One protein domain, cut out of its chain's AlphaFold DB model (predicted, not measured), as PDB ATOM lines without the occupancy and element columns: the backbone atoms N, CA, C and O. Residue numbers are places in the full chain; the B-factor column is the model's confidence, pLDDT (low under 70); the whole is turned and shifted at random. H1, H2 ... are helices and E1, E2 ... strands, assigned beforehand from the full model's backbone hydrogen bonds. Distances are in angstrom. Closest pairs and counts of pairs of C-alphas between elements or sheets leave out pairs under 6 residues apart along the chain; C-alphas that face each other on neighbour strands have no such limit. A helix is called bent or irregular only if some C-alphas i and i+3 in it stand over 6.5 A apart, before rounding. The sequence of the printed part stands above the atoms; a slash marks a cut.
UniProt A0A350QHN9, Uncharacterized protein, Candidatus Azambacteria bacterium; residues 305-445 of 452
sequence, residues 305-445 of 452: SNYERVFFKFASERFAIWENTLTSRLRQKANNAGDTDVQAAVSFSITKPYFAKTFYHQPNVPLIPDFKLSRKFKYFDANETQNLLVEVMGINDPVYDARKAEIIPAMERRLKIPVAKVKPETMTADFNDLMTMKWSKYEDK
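Overview. This is residues 305 to 445 of the 452 residues of an uncharacterized protein of Candidatus Azambacteria bacterium (UniProt A0A350QHN9). A twisted sheet of four strands has the long bent helix H1 along it, with H4 on the same face and H3 on the opposite face: three layers, while small H2 and H5 stay off the sheet. The printed part has 141 residues, with five named helices and four named strands in the order H1 E1 H2 E2 E3 H3 E4 H4 H5. The sheet, E1 E2 E3 E4, is mixed, and so is the class. The whole is only just compact, close to loose, with a radius of gyration of the C-alphas of 17.2 A and spans of 55 by 34 by 23 A.

Arrangement. E1, residues 344 to 351, is antiparallel to E2, residues 371 to 379; N 347 and O 376 are within hydrogen-bond range, 3.0 A. E2 and E3, residues 382 to 392, form an antiparallel hairpin, with N 375 and O 386 at 2.8 A. E3 is parallel to E4, residues 419 to 422, with N 420 and O 389 at 2.8 A. E3, H3 (residues 398 to 415) and E4 make a strand-helix-strand unit, parallel neighbour strands with a helix between, its crossover right-handed. H3 has a height over the sheet of 9.6 A; its closest C-alphas to E4 are Glu 412 and Val 419, 6.1 A. H4, residues 427 to 436, is on the opposite face, height 9.5 A. H1, residues 306 to 336, was assigned as one helix by its hydrogen bonds but is bent, C-alphas 317 and 320 being 6.8 A apart; arms H1a, 306 to 317, and H1b, 320 to 336, stand at a steep tilt of 40 degrees. H1b is over E1, closest C-alphas Thr 327 and Ala 345, 5.1 A; H1a is over E2 and E3. H2, residues 357 to 360, and H5, residues 440 to 445, are not on the sheet. Every O i to N i+4 pair is within hydrogen-bond range in H1a, H1b, H4 and H5, and 13 of 14 in H3; H2 is too short for one.

Along the chain. H1b is 24.2 A long, H3 25.4 A and E3 31.7 A. C-alpha 306 is at (157.431, 93.363, 117.869), C-alpha 445 at (120.725, 93.243, 128.545).

Size, cuts and confidence. The C-alphas farthest apart, Gly 338 and Val 399, are 55.3 A apart. The printed part has no cut and no long link. pLDDT is under 70 in 29 residues, among them 353 to 367 and 437 to 445.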
ATOM      1  N   SER A 305     155.252  90.676 114.302       75.12
ATOM      2  CA  SER A 305     155.888  91.945 114.664       75.12
ATOM      3  C   SER A 305     156.228  92.074 116.157       75.12
ATOM      4  O   SER A 305     155.675  91.399 117.028       75.12
ATOM      5  N   ASN A 306     157.143  92.998 116.477       77.75
ATOM      6  CA  ASN A 306     157.431  93.363 117.869       77.75
ATOM      7  C   ASN A 306     156.217  94.005 118.556       77.75
ATOM      8  O   ASN A 306     156.025  93.810 119.753       77.75
ATOM      9  N   TYR A 307     155.393  94.745 117.817       83.06
ATOM     10  CA  TYR A 307     154.204  95.394 118.365       83.06
ATOM     11  C   TYR A 307     153.150  94.380 118.797       83.06
ATOM     12  O   TYR A 307     152.603  94.501 119.889       83.06
ATOM     13  N   GLU A 308     152.939  93.328 118.005       81.81
ATOM     14  CA  GLU A 308     152.099  92.195 118.395       81.81
ATOM     15  C   GLU A 308     152.594  91.526 119.676       81.81
ATOM     16  O   GLU A 308     151.792  91.223 120.559       81.81
ATOM     17  N   ARG A 309     153.913  91.330 119.814       80.94
ATOM     18  CA  ARG A 309     154.497  90.794 121.050       80.94
ATOM     19  C   ARG A 309     154.187  91.685 122.249       80.94
ATOM     20  O   ARG A 309     153.757  91.171 123.279       80.94
ATOM     21  N   VAL A 310     154.455  92.989 122.135       83.00
ATOM     22  CA  VAL A 310     154.236  93.951 123.228       83.00
ATOM     23  C   VAL A 310     152.763  93.961 123.619       83.00
ATOM     24  O   VAL A 310     152.450  93.822 124.798       83.00
ATOM     25  N   PHE A 311     151.867  94.019 122.632       84.94
ATOM     26  CA  PHE A 311     150.431  93.967 122.865       84.94
ATOM     27  C   PHE A 311     149.998  92.676 123.562       84.94
ATOM     28  O   PHE A 311     149.264  92.732 124.545       84.94
ATOM     29  N   PHE A 312     150.467  91.514 123.099       84.06
ATOM     30  CA  PHE A 312     150.098  90.235 123.702       84.06
ATOM     31  C   PHE A 312     150.515  90.165 125.175       84.06
ATOM     32  O   PHE A 312     149.710  89.756 126.015       84.06
ATOM     33  N   LYS A 313     151.754  90.570 125.494       80.06
ATOM     34  CA  LYS A 313     152.250  90.611 126.880       80.06
ATOM     35  C   LYS A 313     151.405  91.550 127.732       80.06
ATOM     36  O   LYS A 313     150.852  91.119 128.739       80.06
ATOM     37  N   PHE A 314     151.218  92.781 127.256       84.12
ATOM     38  CA  PHE A 314     150.415  93.795 127.930       84.12
ATOM     39  C   PHE A 314     148.987  93.308 128.223       84.12
ATOM     40  O   PHE A 314     148.505  93.414 129.351       84.12
ATOM     41  N   ALA A 315     148.314  92.731 127.225       81.44
ATOM     42  CA  ALA A 315     146.961  92.207 127.372       81.44
ATOM     43  C   ALA A 315     146.906  91.055 128.388       81.44
ATOM     44  O   ALA A 315     146.048  91.052 129.271       81.44
ATOM     45  N   SER A 316     147.847  90.110 128.295       78.44
ATOM     46  CA  SER A 316     147.897  88.925 129.161       78.44
ATOM     47  C   SER A 316     148.115  89.287 130.630       78.44
ATOM     48  O   SER A 316     147.415  88.771 131.497       78.44
ATOM     49  N   GLU A 317     149.026  90.220 130.915       81.25
ATOM     50  CA  GLU A 317     149.299  90.710 132.274       81.25
ATOM     51  C   GLU A 317     148.084  91.419 132.891       81.25
ATOM     52  O   GLU A 317     147.849  91.359 134.099       81.25
ATOM     53  N   ARG A 318     147.272  92.080 132.059       82.44
ATOM     54  CA  ARG A 318     146.097  92.835 132.507       82.44
ATOM     55  C   ARG A 318     144.848  91.976 132.677       82.44
ATOM     56  O   ARG A 318     143.957  92.394 133.419       82.44
ATOM     57  N   PHE A 319     144.755  90.807 132.039       83.62
ATOM     58  CA  PHE A 319     143.547  89.979 132.116       83.62
ATOM     59  C   PHE A 319     143.185  89.596 133.542       83.62
ATOM     60  O   PHE A 319     142.054  89.855 133.929       83.62
ATOM     61  N   ALA A 320     144.123  89.109 134.355       77.56
ATOM     62  CA  ALA A 320     143.823  88.706 135.732       77.56
ATOM     63  C   ALA A 320     143.215  89.852 136.570       77.56
ATOM     64  O   ALA A 320     142.246  89.662 137.307       77.56
ATOM     65  N   ILE A 321     143.738  91.074 136.417       81.81
ATOM     66  CA  ILE A 321     143.217  92.267 137.106       81.81
ATOM     67  C   ILE A 321     141.773  92.541 136.671       81.81
ATOM     68  O   ILE A 321     140.896  92.803 137.500       81.81
ATOM     69  N   TRP A 322     141.509  92.455 135.368       81.94
ATOM     70  CA  TRP A 322     140.188  92.707 134.803       81.94
ATOM     71  C   TRP A 322     139.179  91.600 135.108       81.94
ATOM     72  O   TRP A 322     138.028  91.912 135.407       81.94
ATOM     73  N   GLU A 323     139.589  90.332 135.084       84.94
ATOM     74  CA  GLU A 323     138.780  89.181 135.498       84.94
ATOM     75  C   GLU A 323     138.284  89.367 136.921       84.94
ATOM     76  O   GLU A 323     137.078  89.309 137.162       84.94
ATOM     77  N   ASN A 324     139.194  89.685 137.844       84.25
ATOM     78  CA  ASN A 324     138.863  89.916 139.244       84.25
ATOM     79  C   ASN A 324     137.940  91.127 139.412       84.25
ATOM     80  O   ASN A 324     136.924  91.039 140.105       84.25
ATOM     81  N   THR A 325     138.243  92.237 138.734       86.31
ATOM     82  CA  THR A 325     137.448  93.473 138.811       86.31
ATOM     83  C   THR A 325     136.027  93.259 138.289       86.31
ATOM     84  O   THR A 325     135.056  93.610 138.960       86.31
ATOM     85  N   LEU A 326     135.878  92.660 137.106       82.94
ATOM     86  CA  LEU A 326     134.572  92.437 136.483       82.94
ATOM     87  C   LEU A 326     133.775  91.353 137.200       82.94
ATOM     88  O   LEU A 326     132.578  91.530 137.412       82.94
ATOM     89  N   THR A 327     134.425  90.271 137.626       84.56
ATOM     90  CA  THR A 327     133.781  89.230 138.436       84.56
ATOM     91  C   THR A 327     133.247  89.817 139.741       84.56
ATOM     92  O   THR A 327     132.092  89.578 140.087       84.56
ATOM     93  N   SER A 328     134.034  90.654 140.425       86.31
ATOM     94  CA  SER A 328     133.605  91.333 141.656       86.31
ATOM     95  C   SER A 328     132.411  92.256 141.418       86.31
ATOM     96  O   SER A 328     131.432  92.192 142.157       86.31
ATOM     97  N   ARG A 329     132.438  93.059 140.345       84.62
ATOM     98  CA  ARG A 329     131.312  93.932 139.972       84.62
ATOM     99  C   ARG A 329     130.041  93.145 139.650       84.62
ATOM    100  O   ARG A 329     128.961  93.558 140.062       84.62
ATOM    101  N   LEU A 330     130.153  92.021 138.938       79.62
ATOM    102  CA  LEU A 330     129.005  91.164 138.627       79.62
ATOM    103  C   LEU A 330     128.407  90.537 139.888       79.62
ATOM    104  O   LEU A 330     127.189  90.556 140.042       79.62
ATOM    105  N   ARG A 331     129.245  90.044 140.808       84.12
ATOM    106  CA  ARG A 331     128.786  89.522 142.106       84.12
ATOM    107  C   ARG A 331     128.111  90.602 142.941       84.12
ATOM    108  O   ARG A 331     127.033  90.372 143.466       84.12
ATOM    109  N   GLN A 332     128.695  91.799 143.010       85.06
ATOM    110  CA  GLN A 332     128.093  92.917 143.735       85.06
ATOM    111  C   GLN A 332     126.726  93.299 143.151       85.06
ATOM    112  O   GLN A 332     125.776  93.494 143.901       85.06
ATOM    113  N   LYS A 333     126.601  93.374 141.818       81.50
ATOM    114  CA  LYS A 333     125.314  93.649 141.161       81.50
ATOM    115  C   LYS A 333     124.279  92.551 141.425       81.50
ATOM    116  O   LYS A 333     123.129  92.887 141.671       81.50
ATOM    117  N   ALA A 334     124.684  91.283 141.397       79.56
ATOM    118  CA  ALA A 334     123.810  90.158 141.720       79.56
ATOM    119  C   ALA A 334     123.319  90.206 143.175       79.56
ATOM    120  O   ALA A 334     122.118  90.152 143.421       79.56
ATOM    121  N   ASN A 335     124.228  90.453 144.121       82.44
ATOM    122  CA  ASN A 335     123.882  90.612 145.532       82.44
ATOM    123  C   ASN A 335     122.909  91.779 145.751       82.44
ATOM    124  O   ASN A 335     121.932  91.642 146.480       82.44
ATOM    125  N   ASN A 336     123.135  92.919 145.083       83.88
ATOM    126  CA  ASN A 336     122.230  94.073 145.143       83.88
ATOM    127  C   ASN A 336     120.835  93.774 144.565       83.88
ATOM    128  O   ASN A 336     119.890  94.504 144.854       83.88
ATOM    129  N   ALA A 337     120.709  92.733 143.743       81.06
ATOM    130  CA  ALA A 337     119.444  92.263 143.194       81.06
ATOM    131  C   ALA A 337     118.732  91.233 144.084       81.06
ATOM    132  O   ALA A 337     117.619  90.834 143.760       81.06
ATOM    133  N   GLY A 338     119.359  90.813 145.187       83.25
ATOM    134  CA  GLY A 338     118.848  89.770 146.075       83.25
ATOM    135  C   GLY A 338     119.319  88.354 145.732       83.25
ATOM    136  O   GLY A 338     118.955  87.424 146.444       83.25
ATOM    137  N   ASP A 339     120.156  88.174 144.706       78.62
ATOM    138  CA  ASP A 339     120.696  86.860 144.363       78.62
ATOM    139  C   ASP A 339     122.015  86.609 145.115       78.62
ATOM    140  O   ASP A 339     123.077  87.092 144.717       78.62
ATOM    141  N   THR A 340     121.969  85.847 146.210       72.81
ATOM    142  CA  THR A 340     123.149  85.578 147.059       72.81
ATOM    143  C   THR A 340     124.001  84.391 146.601       72.81
ATOM    144  O   THR A 340     125.175  84.317 146.956       72.81
ATOM    145  N   ASP A 341     123.450  83.499 145.770       69.00
ATOM    146  CA  ASP A 341     124.101  82.249 145.337       69.00
ATOM    147  C   ASP A 341     124.688  82.315 143.913       69.00
ATOM    148  O   ASP A 341     124.944  81.298 143.260       69.00
ATOM    149  N   VAL A 342     124.918  83.520 143.383       72.50
ATOM    150  CA  VAL A 342     125.333  83.670 141.985       72.50
ATOM    151  C   VAL A 342     126.772  83.234 141.762       72.50
ATOM    152  O   VAL A 342     127.737  83.910 142.129       72.50
ATOM    153  N   GLN A 343     126.924  82.154 140.997       77.62
ATOM    154  CA  GLN A 343     128.184  81.825 140.342       77.62
ATOM    155  C   GLN A 343     128.424  82.777 139.164       77.62
ATOM    156  O   GLN A 343     128.139  82.454 138.010       77.62
ATOM    157  N   ALA A 344     128.950  83.963 139.466       81.06
ATOM    158  CA  ALA A 344     129.462  84.888 138.464       81.06
ATOM    159  C   ALA A 344     130.978  84.711 138.319       81.06
ATOM    160  O   ALA A 344     131.717  84.754 139.313       81.06
ATOM    161  N   ALA A 345     131.430  84.532 137.079       84.31
ATOM    162  CA  ALA A 345     132.837  84.520 136.709       84.31
ATOM    163  C   ALA A 345     133.030  85.088 135.300       84.31
ATOM    164  O   ALA A 345     132.240  84.833 134.387       84.31
ATOM    165  N   VAL A 346     134.114  85.836 135.131       82.62
ATOM    166  CA  VAL A 346     134.580  86.323 133.834       82.62
ATOM    167  C   VAL A 346     135.952  85.737 133.574       82.62
ATOM    168  O   VAL A 346     136.803  85.785 134.458       82.62
ATOM    169  N   SER A 347     136.174  85.226 132.366       84.25
ATOM    170  CA  SER A 347     137.515  84.870 131.907       84.25
ATOM    171  C   SER A 347     137.828  85.456 130.539       84.25
ATOM    172  O   SER A 347     136.943  85.632 129.695       84.25
ATOM    173  N   PHE A 348     139.096  85.768 130.317       82.31
ATOM    174  CA  PHE A 348     139.629  86.259 129.058       82.31
ATOM    175  C   PHE A 348     140.593  85.241 128.468       82.31
ATOM    176  O   PHE A 348     141.243  84.454 129.146       82.31
ATOM    177  N   SER A 349     140.683  85.260 127.149       82.31
ATOM    178  CA  SER A 349     141.679  84.513 126.400       82.31
ATOM    179  C   SER A 349     142.036  85.302 125.156       82.31
ATOM    180  O   SER A 349     141.168  85.890 124.514       82.31
ATOM    181  N   ILE A 350     143.311  85.307 124.803       79.75
ATOM    182  CA  ILE A 350     143.804  85.910 123.573       79.75
ATOM    183  C   ILE A 350     144.552  84.840 122.791       79.75
ATOM    184  O   ILE A 350     145.341  84.077 123.343       79.75
ATOM    185  N   THR A 351     144.253  84.733 121.502       78.06
ATOM    186  CA  THR A 351     144.814  83.696 120.630       78.06
ATOM    187  C   THR A 351     145.225  84.312 119.303       78.06
ATOM    188  O   THR A 351     144.536  85.207 118.817       78.06
ATOM    189  N   LYS A 352     146.318  83.838 118.693       73.19
ATOM    190  CA  LYS A 352     146.586  84.106 117.273       73.19
ATOM    191  C   LYS A 352     145.656  83.186 116.465       73.19
ATOM    192  O   LYS A 352     145.761  81.964 116.605       73.19
ATOM    193  N   PRO A 353     144.689  83.716 115.701       66.31
ATOM    194  CA  PRO A 353     143.682  82.881 115.075       66.31
ATOM    195  C   PRO A 353     144.294  82.059 113.943       66.31
ATOM    196  O   PRO A 353     144.812  82.589 112.965       66.31
ATOM    197  N   TYR A 354     144.173  80.740 114.061       58.09
ATOM    198  CA  TYR A 354     144.444  79.811 112.975       58.09
ATOM    199  C   TYR A 354     143.115  79.437 112.326       58.09
ATOM    200  O   TYR A 354     142.425  78.519 112.773       58.09
ATOM    201  N   PHE A 355     142.690  80.185 111.309       48.41
ATOM    202  CA  PHE A 355     141.512  79.769 110.553       48.41
ATOM    203  C   PHE A 355     141.841  78.483 109.784       48.41
ATOM    204  O   PHE A 355     142.956  78.300 109.307       48.41
ATOM    205  N   ALA A 356     140.903  77.541 109.696       40.66
ATOM    206  CA  ALA A 356     141.108  76.326 108.911       40.66
ATOM    207  C   ALA A 356     141.296  76.668 107.417       40.66
ATOM    208  O   ALA A 356     140.780  77.684 106.944       40.66
ATOM    209  N   LYS A 357     141.982  75.796 106.653       38.38
ATOM    210  CA  LYS A 357     142.222  75.924 105.191       38.38
ATOM    211  C   LYS A 357     140.990  76.374 104.389       38.38
ATOM    212  O   LYS A 357     141.133  77.082 103.400       38.38
ATOM    213  N   THR A 358     139.785  76.020 104.831       39.31
ATOM    214  CA  THR A 358     138.511  76.409 104.210       39.31
ATOM    215  C   THR A 358     138.295  77.924 104.108       39.31
ATOM    216  O   THR A 358     137.665  78.372 103.154       39.31
ATOM    217  N   PHE A 359     138.857  78.736 105.008       39.12
ATOM    218  CA  PHE A 359     138.774  80.202 104.921       39.12
ATOM    219  C   PHE A 359     139.745  80.807 103.895       39.12
ATOM    220  O   PHE A 359     139.467  81.882 103.358       39.12
ATOM    221  N   TYR A 360     140.837  80.104 103.576       38.41
ATOM    222  CA  TYR A 360     141.875  80.545 102.636       38.41
ATOM    223  C   TYR A 360     141.521  80.312 101.165       38.41
ATOM    224  O   TYR A 360     142.180  80.857 100.288       38.41
ATOM    225  N   HIS A 361     140.498  79.502 100.890       41.00
ATOM    226  CA  HIS A 361     140.075  79.170  99.529       41.00
ATOM    227  C   HIS A 361     138.904  80.019  99.022       41.00
ATOM    228  O   HIS A 361     138.406  79.758  97.929       41.00
ATOM    229  N   GLN A 362     138.456  81.035  99.773       47.78
ATOM    230  CA  GLN A 362     137.523  82.004  99.195       47.78
ATOM    231  C   GLN A 362     138.298  83.008  98.330       47.78
ATOM    232  O   GLN A 362     139.344  83.474  98.781       47.78
ATOM    233  N   PRO A 363     137.805  83.365  97.129       46.62
ATOM    234  CA  PRO A 363     138.609  84.005  96.080       46.62
ATOM    235  C   PRO A 363     139.179  85.397  96.383       46.62
ATOM    236  O   PRO A 363     139.926  85.918  95.569       46.62
ATOM    237  N   ASN A 364     138.876  86.003  97.533       52.62
ATOM    238  CA  ASN A 364     139.264  87.373  97.859       52.62
ATOM    239  C   ASN A 364     139.950  87.404  99.233       52.62
ATOM    240  O   ASN A 364     139.309  87.077 100.233       52.62
ATOM    241  N   VAL A 365     141.241  87.766  99.223       52.88
ATOM    242  CA  VAL A 365     142.195  88.064 100.320       52.88
ATOM    243  C   VAL A 365     142.083  87.189 101.588       52.88
ATOM    244  O   VAL A 365     141.057  87.195 102.271       52.88
ATOM    245  N   PRO A 366     143.147  86.473 102.006       58.41
ATOM    246  CA  PRO A 366     143.174  85.846 103.324       58.41
ATOM    247  C   PRO A 366     143.120  86.928 104.409       58.41
ATOM    248  O   PRO A 366     144.080  87.654 104.650       58.41
ATOM    249  N   LEU A 367     141.958  87.045 105.045       67.44
ATOM    250  CA  LEU A 367     141.707  87.982 106.129       67.44
ATOM    251  C   LEU A 367     142.071  87.311 107.456       67.44
ATOM    252  O   LEU A 367     141.241  86.628 108.061       67.44
ATOM    253  N   ILE A 368     143.330  87.451 107.865       73.06
ATOM    254  CA  ILE A 368     143.833  86.919 109.134       73.06
ATOM    255  C   ILE A 368     144.070  88.109 110.068       73.06
ATOM    256  O   ILE A 368     144.988  88.883 109.805       73.06
ATOM    257  N   PRO A 369     143.265  88.264 111.130       80.38
ATOM    258  CA  PRO A 369     143.509  89.268 112.145       80.38
ATOM    259  C   PRO A 369     144.703  88.874 113.007       80.38
ATOM    260  O   PRO A 369     144.993  87.683 113.174       80.38
ATOM    261  N   ASP A 370     145.349  89.868 113.614       83.12
ATOM    262  CA  ASP A 370     146.501  89.605 114.462       83.12
ATOM    263  C   ASP A 370     146.134  88.756 115.671       83.12
ATOM    264  O   ASP A 370     146.765  87.733 115.915       83.12
ATOM    265  N   PHE A 371     145.080  89.121 116.395       83.25
ATOM    266  CA  PHE A 371     144.610  88.331 117.525       83.25
ATOM    267  C   PHE A 371     143.094  88.188 117.535       83.25
ATOM    268  O   PHE A 371     142.340  88.994 116.993       83.25
ATOM    269  N   LYS A 372     142.637  87.143 118.214       84.75
ATOM    270  CA  LYS A 372     141.258  86.973 118.641       84.75
ATOM    271  C   LYS A 372     141.227  87.006 120.161       84.75
ATOM    272  O   LYS A 372     141.712  86.078 120.814       84.75
ATOM    273  N   LEU A 373     140.624  88.057 120.699       84.56
ATOM    274  CA  LEU A 373     140.277  88.173 122.105       84.56
ATOM    275  C   LEU A 373     138.907  87.522 122.317       84.56
ATOM    276  O   LEU A 373     137.933  87.880 121.655       84.56
ATOM    277  N   SER A 374     138.830  86.560 123.228       83.88
ATOM    278  CA  SER A 374     137.580  85.920 123.627       83.88
ATOM    279  C   SER A 374     137.351  86.131 125.115       83.88
ATOM    280  O   SER A 374     138.235  85.865 125.926       83.88
ATOM    281  N   ARG A 375     136.151  86.579 125.467       83.50
ATOM    282  CA  ARG A 375     135.711  86.813 126.839       83.50
ATOM    283  C   ARG A 375     134.551  85.880 127.142       83.50
ATOM    284  O   ARG A 375     133.576  85.874 126.393       83.50
ATOM    285  N   LYS A 376     134.644  85.097 128.208       84.88
ATOM    286  CA  LYS A 376     133.598  84.162 128.625       84.88
ATOM    287  C   LYS A 376     132.920  84.670 129.887       84.88
ATOM    288  O   LYS A 376     133.591  85.048 130.843       84.88
ATOM    289  N   PHE A 377     131.595  84.663 129.857       81.75
ATOM    290  CA  PHE A 377     130.717  84.960 130.980       81.75
ATOM    291  C   PHE A 377     130.148  83.661 131.466       81.75
ATOM    292  O   PHE A 377     129.467  82.980 130.704       81.75
ATOM    293  N   LYS A 378     130.368  83.373 132.740       80.50
ATOM    294  CA  LYS A 378     129.534  82.436 133.465       80.50
ATOM    295  C   LYS A 378     128.689  83.241 134.439       80.50
ATOM    296  O   LYS A 378     129.241  83.935 135.292       80.50
ATOM    297  N   TYR A 379     127.376  83.185 134.270       75.12
ATOM    298  CA  TYR A 379     126.411  83.796 135.178       75.12
ATOM    299  C   TYR A 379     125.237  82.827 135.327       75.12
ATOM    300  O   TYR A 379     124.515  82.590 134.358       75.12
ATOM    301  N   PHE A 380     125.095  82.217 136.509       72.56
ATOM    302  CA  PHE A 380     124.248  81.032 136.714       72.56
ATOM    303  C   PHE A 380     124.594  79.917 135.701       72.56
ATOM    304  O   PHE A 380     125.762  79.532 135.583       72.56
ATOM    305  N   ASP A 381     123.598  79.447 134.944       67.69
ATOM    306  CA  ASP A 381     123.721  78.434 133.890       67.69
ATOM    307  C   ASP A 381     124.022  79.034 132.508       67.69
ATOM    308  O   ASP A 381     124.308  78.310 131.550       67.69
ATOM    309  N   ALA A 382     123.983  80.365 132.374       71.38
ATOM    310  CA  ALA A 382     124.301  81.027 131.119       71.38
ATOM    311  C   ALA A 382     125.821  81.087 130.928       71.38
ATOM    312  O   ALA A 382     126.551  81.686 131.724       71.38
ATOM    313  N   ASN A 383     126.284  80.488 129.830       79.75
ATOM    314  CA  ASN A 383     127.666  80.572 129.380       79.75
ATOM    315  C   ASN A 383     127.719  81.319 128.042       79.75
ATOM    316  O   ASN A 383     127.433  80.744 126.990       79.75
ATOM    317  N   GLU A 384     128.057  82.607 128.071       82.19
ATOM    318  CA  GLU A 384     128.169  83.428 126.861       82.19
ATOM    319  C   GLU A 384     129.646  83.649 126.523       82.19
ATOM    320  O   GLU A 384     130.441  84.055 127.369       82.19
ATOM    321  N   THR A 385     130.033  83.400 125.270       83.38
ATOM    322  CA  THR A 385     131.370  83.746 124.769       83.38
ATOM    323  C   THR A 385     131.265  84.901 123.794       83.38
ATOM    324  O   THR A 385     130.585  84.804 122.775       83.38
ATOM    325  N   GLN A 386     132.004  85.965 124.069       82.56
ATOM    326  CA  GLN A 386     132.121  87.109 123.186       82.56
ATOM    327  C   GLN A 386     133.490  87.134 122.544       82.56
ATOM    328  O   GLN A 386     134.498  86.864 123.191       82.56
ATOM    329  N   ASN A 387     133.508  87.457 121.258       85.88
ATOM    330  CA  ASN A 387     134.718  87.476 120.462       85.88
ATOM    331  C   ASN A 387     134.943  88.882 119.922       85.88
ATOM    332  O   ASN A 387     134.004  89.571 119.523       85.88
ATOM    333  N   LEU A 388     136.205  89.268 119.873       87.94
ATOM    334  CA  LEU A 388     136.682  90.502 119.290       87.94
ATOM    335  C   LEU A 388     137.954  90.174 118.515       87.94
ATOM    336  O   LEU A 388     138.837  89.477 119.020       87.94
ATOM    337  N   LEU A 389     138.042  90.660 117.286       88.81
ATOM    338  CA  LEU A 389     139.279  90.599 116.523       88.81
ATOM    339  C   LEU A 389     140.115  91.820 116.884       88.81
ATOM    340  O   LEU A 389     139.578  92.914 117.034       88.81
ATOM    341  N   VAL A 390     141.415  91.636 117.034       88.69
ATOM    342  CA  VAL A 390     142.354  92.719 117.292       88.69
ATOM    343  C   VAL A 390     143.334  92.776 116.141       88.69
ATOM    344  O   VAL A 390     143.891  91.753 115.743       88.69
ATOM    345  N   GLU A 391     143.527  93.983 115.634       90.56
ATOM    346  CA  GLU A 391     144.531  94.328 114.649       90.56
ATOM    347  C   GLU A 391     145.523  95.313 115.252       90.56
ATOM    348  O   GLU A 391     145.141  96.399 115.701       90.56
ATOM    349  N   VAL A 392     146.793  94.914 115.284       86.06
ATOM    350  CA  VAL A 392     147.868  95.710 115.863       86.06
ATOM    351  C   VAL A 392     148.470  96.580 114.764       86.06
ATOM    352  O   VAL A 392     149.026  96.129 113.759       86.06
ATOM    353  N   MET A 393     148.338  97.887 114.943       85.19
ATOM    354  CA  MET A 393     148.737  98.892 113.967       85.19
ATOM    355  C   MET A 393     150.207  99.252 114.193       85.19
ATOM    356  O   MET A 393     150.517 100.209 114.885       85.19
ATOM    357  N   GLY A 394     151.121  98.423 113.688       70.06
ATOM    358  CA  GLY A 394     152.549  98.527 114.010       70.06
ATOM    359  C   GLY A 394     153.398  99.421 113.100       70.06
ATOM    360  O   GLY A 394     154.586  99.558 113.357       70.06
ATOM    361  N   ILE A 395     152.864  99.981 112.014       65.88
ATOM    362  CA  ILE A 395     153.670 100.768 111.071       65.88
ATOM    363  C   ILE A 395     152.912 102.049 110.737       65.88
ATOM    364  O   ILE A 395     151.826 101.976 110.169       65.88
ATOM    365  N   ASN A 396     153.499 103.204 111.068       66.12
ATOM    366  CA  ASN A 396     153.049 104.510 110.578       66.12
ATOM    367  C   ASN A 396     153.489 104.666 109.114       66.12
ATOM    368  O   ASN A 396     154.371 105.457 108.788       66.12
ATOM    369  N   ASP A 397     152.915 103.835 108.251       73.25
ATOM    370  CA  ASP A 397     153.154 103.797 106.814       73.25
ATOM    371  C   ASP A 397     151.802 104.009 106.112       73.25
ATOM    372  O   ASP A 397     150.877 103.217 106.327       73.25
ATOM    373  N   PRO A 398     151.663 105.048 105.269       72.81
ATOM    374  CA  PRO A 398     150.414 105.339 104.567       72.81
ATOM    375  C   PRO A 398     149.881 104.172 103.723       72.81
ATOM    376  O   PRO A 398     148.670 103.987 103.627       72.81
ATOM    377  N   VAL A 399     150.764 103.362 103.132       69.81
ATOM    378  CA  VAL A 399     150.407 102.167 102.356       69.81
ATOM    379  C   VAL A 399     149.898 101.069 103.287       69.81
ATOM    380  O   VAL A 399     148.897 100.412 102.985       69.81
ATOM    381  N   TYR A 400     150.542 100.879 104.442       73.88
ATOM    382  CA  TYR A 400     150.083  99.933 105.464       73.88
ATOM    383  C   TYR A 400     148.703 100.318 106.011       73.88
ATOM    384  O   TYR A 400     147.809  99.469 106.092       73.88
ATOM    385  N   ASP A 401     148.509 101.599 106.322       76.94
ATOM    386  CA  ASP A 401     147.246 102.139 106.819       76.94
ATOM    387  C   ASP A 401     146.134 102.046 105.774       76.94
ATOM    388  O   ASP A 401     145.036 101.589 106.102       76.94
ATOM    389  N   ALA A 402     146.414 102.384 104.510       75.75
ATOM    390  CA  ALA A 402     145.468 102.221 103.407       75.75
ATOM    391  C   ALA A 402     145.050 100.750 103.248       75.75
ATOM    392  O   ALA A 402     143.859 100.440 103.169       75.75
ATOM    393  N   ARG A 403     146.015  99.821 103.316       77.44
ATOM    394  CA  ARG A 403     145.734  98.382 103.254       77.44
ATOM    395  C   ARG A 403     144.861  97.927 104.424       77.44
ATOM    396  O   ARG A 403     143.893  97.191 104.234       77.44
ATOM    397  N   LYS A 404     145.171  98.345 105.654       83.00
ATOM    398  CA  LYS A 404     144.370  97.995 106.840       83.00
ATOM    399  C   LYS A 404     142.986  98.653 106.806       83.00
ATOM    400  O   LYS A 404     142.026  98.033 107.262       83.00
ATOM    401  N   ALA A 405     142.847  99.851 106.234       82.44
ATOM    402  CA  ALA A 405     141.560 100.519 106.046       82.44
ATOM    403  C   ALA A 405     140.612  99.734 105.123       82.44
ATOM    404  O   ALA A 405     139.402  99.785 105.331       82.44
ATOM    405  N   GLU A 406     141.141  98.957 104.174       80.44
ATOM    406  CA  GLU A 406     140.354  98.056 103.326       80.44
ATOM    407  C   GLU A 406     140.090  96.690 103.992       80.44
ATOM    408  O   GLU A 406     138.954  96.199 104.020       80.44
ATOM    409  N   ILE A 407     141.129  96.083 104.579       80.25
ATOM    410  CA  ILE A 407     141.067  94.729 105.160       80.25
ATOM    411  C   ILE A 407     140.149  94.689 106.389       80.25
ATOM    412  O   ILE A 407     139.400  93.727 106.564       80.25
ATOM    413  N   ILE A 408     140.167  95.716 107.244       87.06
ATOM    414  CA  ILE A 408     139.410  95.728 108.505       87.06
ATOM    415  C   ILE A 408     137.890  95.668 108.283       87.06
ATOM    416  O   ILE A 408     137.265  94.735 108.794       87.06
ATOM    417  N   PRO A 409     137.275  96.545 107.469       85.25
ATOM    418  CA  PRO A 409     135.856  96.426 107.140       85.25
ATOM    419  C   PRO A 409     135.515  95.097 106.457       85.25
ATOM    420  O   PRO A 409     134.441  94.531 106.678       85.25
ATOM    421  N   ALA A 410     136.418  94.563 105.627       79.75
ATOM    422  CA  ALA A 410     136.227  93.250 105.022       79.75
ATOM    423  C   ALA A 410     136.196  92.132 106.082       79.75
ATOM    424  O   ALA A 410     135.323  91.262 106.012       79.75
ATOM    425  N   MET A 411     137.080  92.184 107.088       82.75
ATOM    426  CA  MET A 411     137.113  91.238 108.211       82.75
ATOM    427  C   MET A 411     135.815  91.270 109.002       82.75
ATOM    428  O   MET A 411     135.199  90.223 109.197       82.75
ATOM    429  N   GLU A 412     135.358  92.457 109.394       85.38
ATOM    430  CA  GLU A 412     134.120  92.612 110.161       85.38
ATOM    431  C   GLU A 412     132.909  92.083 109.391       85.38
ATOM    432  O   GLU A 412     132.112  91.300 109.918       85.38
ATOM    433  N   ARG A 413     132.791  92.446 108.105       84.50
ATOM    434  CA  ARG A 413     131.682  91.996 107.253       84.50
ATOM    435  C   ARG A 413     131.672  90.488 107.057       84.50
ATOM    436  O   ARG A 413     130.584  89.907 107.048       84.50
ATOM    437  N   ARG A 414     132.842  89.872 106.867       80.06
ATOM    438  CA  ARG A 414     132.971  88.448 106.536       80.06
ATOM    439  C   ARG A 414     132.879  87.559 107.767       80.06
ATOM    440  O   ARG A 414     132.184  86.551 107.731       80.06
ATOM    441  N   LEU A 415     133.562  87.933 108.846       81.06
ATOM    442  CA  LEU A 415     133.633  87.127 110.063       81.06
ATOM    443  C   LEU A 415     132.477  87.409 111.021       81.06
ATOM    444  O   LEU A 415     132.250  86.611 111.923       81.06
ATOM    445  N   LYS A 416     131.737  88.513 110.829       84.00
ATOM    446  CA  LYS A 416     130.668  88.964 111.739       84.00
ATOM    447  C   LYS A 416     131.157  89.122 113.184       84.00
ATOM    448  O   LYS A 416     130.384  89.010 114.129       84.00
ATOM    449  N   ILE A 417     132.452  89.388 113.344       84.44
ATOM    450  CA  ILE A 417     133.104  89.687 114.614       84.44
ATOM    451  C   ILE A 417     133.704  91.079 114.450       84.44
ATOM    452  O   ILE A 417     134.385  91.318 113.451       84.44
ATOM    453  N   PRO A 418     133.454  92.004 115.384       88.44
ATOM    454  CA  PRO A 418     133.992  93.342 115.257       88.44
ATOM    455  C   PRO A 418     135.515  93.333 115.416       88.44
ATOM    456  O   PRO A 418     136.068  92.483 116.122       88.44
ATOM    457  N   VAL A 419     136.176  94.300 114.791       90.00
ATOM    458  CA  VAL A 419     137.631  94.436 114.795       90.00
ATOM    459  C   VAL A 419     138.009  95.691 115.565       90.00
ATOM    460  O   VAL A 419     137.425  96.757 115.395       90.00
ATOM    461  N   ALA A 420     139.001  95.564 116.426       89.88
ATOM    462  CA  ALA A 420     139.608  96.674 117.120       89.88
ATOM    463  C   ALA A 420     140.991  96.964 116.577       89.88
ATOM    464  O   ALA A 420     141.775  96.046 116.346       89.88
ATOM    465  N   LYS A 421     141.285  98.250 116.426       91.19
ATOM    466  CA  LYS A 421     142.607  98.738 116.059       91.19
ATOM    467  C   LYS A 421     143.326  99.099 117.345       91.19
ATOM    468  O   LYS A 421     142.771  99.855 118.135       91.19
ATOM    469  N   VAL A 422     144.517  98.556 117.546       89.19
ATOM    470  CA  VAL A 422     145.356  98.908 118.691       89.19
ATOM    471  C   VAL A 422     146.648  99.490 118.167       89.19
ATOM    472  O   VAL A 422     147.372  98.810 117.435       89.19
ATOM    473  N   LYS A 423     146.933 100.739 118.529       87.50
ATOM    474  CA  LYS A 423     148.212 101.363 118.199       87.50
ATOM    475  C   LYS A 423     149.187 101.233 119.369       87.50
ATOM    476  O   LYS A 423     148.762 101.220 120.524       87.50
ATOM    477  N   PRO A 424     150.497 101.144 119.107       80.81
ATOM    478  CA  PRO A 424     151.513 101.107 120.150       80.81
ATOM    479  C   PRO A 424     151.461 102.321 121.082       80.81
ATOM    480  O   PRO A 424     151.578 102.162 122.294       80.81
ATOM    481  N   GLU A 425     151.249 103.518 120.530       83.19
ATOM    482  CA  GLU A 425     151.284 104.787 121.268       83.19
ATOM    483  C   GLU A 425     150.066 104.958 122.180       83.19
ATOM    484  O   GLU A 425     150.156 105.561 123.248       83.19
ATOM    485  N   THR A 426     148.925 104.398 121.775       85.50
ATOM    486  CA  THR A 426     147.656 104.467 122.508       85.50
ATOM    487  C   THR A 426     147.280 103.141 123.156       85.50
ATOM    488  O   THR A 426     146.173 103.015 123.662       85.50
ATOM    489  N   MET A 427     148.197 102.167 123.228       84.00
ATOM    490  CA  MET A 427     147.897 100.780 123.612       84.00
ATOM    491  C   MET A 427     147.117 100.656 124.923       84.00
ATOM    492  O   MET A 427     146.164  99.886 124.998       84.00
ATOM    493  N   THR A 428     147.487 101.422 125.953       83.69
ATOM    494  CA  THR A 428     146.779 101.416 127.243       83.69
ATOM    495  C   THR A 428     145.361 101.970 127.120       83.69
ATOM    496  O   THR A 428     144.434 101.386 127.678       83.69
ATOM    497  N   ALA A 429     145.191 103.090 126.410       84.31
ATOM    498  CA  ALA A 429     143.890 103.718 126.201       84.31
ATOM    499  C   ALA A 429     143.002 102.827 125.327       84.31
ATOM    500  O   ALA A 429     141.930 102.434 125.772       84.31
ATOM    501  N   ASP A 430     143.515 102.393 124.172       83.88
ATOM    502  CA  ASP A 430     142.837 101.478 123.257       83.88
ATOM    503  C   ASP A 430     142.417 100.207 123.994       83.88
ATOM    504  O   ASP A 430     141.264  99.801 123.917       83.88
ATOM    505  N   PHE A 431     143.308  99.588 124.774       82.25
ATOM    506  CA  PHE A 431     142.960  98.399 125.548       82.25
ATOM    507  C   PHE A 431     141.895  98.678 126.609       82.25
ATOM    508  O   PHE A 431     140.966  97.890 126.753       82.25
ATOM    509  N   ASN A 432     141.967  99.788 127.339       82.81
ATOM    510  CA  ASN A 432     140.915 100.136 128.294       82.81
ATOM    511  C   ASN A 432     139.571 100.377 127.592       82.81
ATOM    512  O   ASN A 432     138.540  99.914 128.083       82.81
ATOM    513  N   ASP A 433     139.572 101.011 126.424       81.69
ATOM    514  CA  ASP A 433     138.383 101.201 125.595       81.69
ATOM    515  C   ASP A 433     137.827  99.856 125.120       81.69
ATOM    516  O   ASP A 433     136.625  99.604 125.224       81.69
ATOM    517  N   LEU A 434     138.686  98.911 124.723       77.69
ATOM    518  CA  LEU A 434     138.279  97.534 124.416       77.69
ATOM    519  C   LEU A 434     137.588  96.858 125.598       77.69
ATOM    520  O   LEU A 434     136.608  96.125 125.434       77.69
ATOM    521  N   MET A 435     138.082  97.132 126.798       77.81
ATOM    522  CA  MET A 435     137.585  96.567 128.044       77.81
ATOM    523  C   MET A 435     136.388  97.336 128.623       77.81
ATOM    524  O   MET A 435     135.776  96.840 129.567       77.81
ATOM    525  N   THR A 436     135.974  98.467 128.025       73.19
ATOM    526  CA  THR A 436     134.858  99.324 128.493       73.19
ATOM    527  C   THR A 436     133.746  99.568 127.446       73.19
ATOM    528  O   THR A 436     132.574  99.340 127.753       73.19
ATOM    529  N   MET A 437     134.064  99.955 126.202       56.88
ATOM    530  CA  MET A 437     133.111 100.491 125.204       56.88
ATOM    531  C   MET A 437     132.027  99.520 124.717       56.88
ATOM    532  O   MET A 437     130.970  99.966 124.274       56.88
ATOM    533  N   LYS A 438     132.235  98.199 124.762       56.12
ATOM    534  CA  LYS A 438     131.238  97.230 124.252       56.12
ATOM    535  C   LYS A 438     130.311  96.657 125.318       56.12
ATOM    536  O   LYS A 438     129.465  95.822 125.004       56.12
ATOM    537  N   TRP A 439     130.445  97.104 126.565       56.69
ATOM    538  CA  TRP A 439     129.887  96.373 127.704       56.69
ATOM    539  C   TRP A 439     128.679  97.044 128.347       56.69
ATOM    540  O   TRP A 439     127.866  96.333 128.930       56.69
ATOM    541  N   SER A 440     128.489  98.355 128.155       55.75
ATOM    542  CA  SER A 440     127.287  99.074 128.609       55.75
ATOM    543  C   SER A 440     125.999  98.429 128.080       55.75
ATOM    544  O   SER A 440     125.105  98.112 128.857       55.75
ATOM    545  N   LYS A 441     125.966  98.065 126.788       54.84
ATOM    546  CA  LYS A 441     124.840  97.341 126.164       54.84
ATOM    547  C   LYS A 441     124.497  95.999 126.828       54.84
ATOM    548  O   LYS A 441     123.366  95.538 126.711       54.84
ATOM    549  N   TYR A 442     125.453  95.349 127.490       52.09
ATOM    550  CA  TYR A 442     125.243  94.055 128.144       52.09
ATOM    551  C   TYR A 442     124.897  94.188 129.619       52.09
ATOM    552  O   TYR A 442     124.073  93.418 130.104       52.09
ATOM    553  N   GLU A 443     125.454  95.188 130.307       55.50
ATOM    554  CA  GLU A 443     124.925  95.589 131.612       55.50
ATOM    555  C   GLU A 443     123.431  95.929 131.508       55.50
ATOM    556  O   GLU A 443     122.669  95.600 132.411       55.50
ATOM    557  N   ASP A 444     123.005  96.489 130.369       57.78
ATOM    558  CA  ASP A 444     121.598  96.728 130.055       57.78
ATOM    559  C   ASP A 444     120.811  95.451 129.706       57.78
ATOM    560  O   ASP A 444     119.676  95.301 130.153       57.78
ATOM    561  N   LYS A 445     121.384  94.513 128.934       57.25
ATOM    562  CA  LYS A 445     120.725  93.243 128.545       57.25
ATOM    563  C   LYS A 445     120.467  92.319 129.739       57.25
ATOM    564  O   LYS A 445     119.480  91.591 129.747       57.25
TER     565      LYS A 445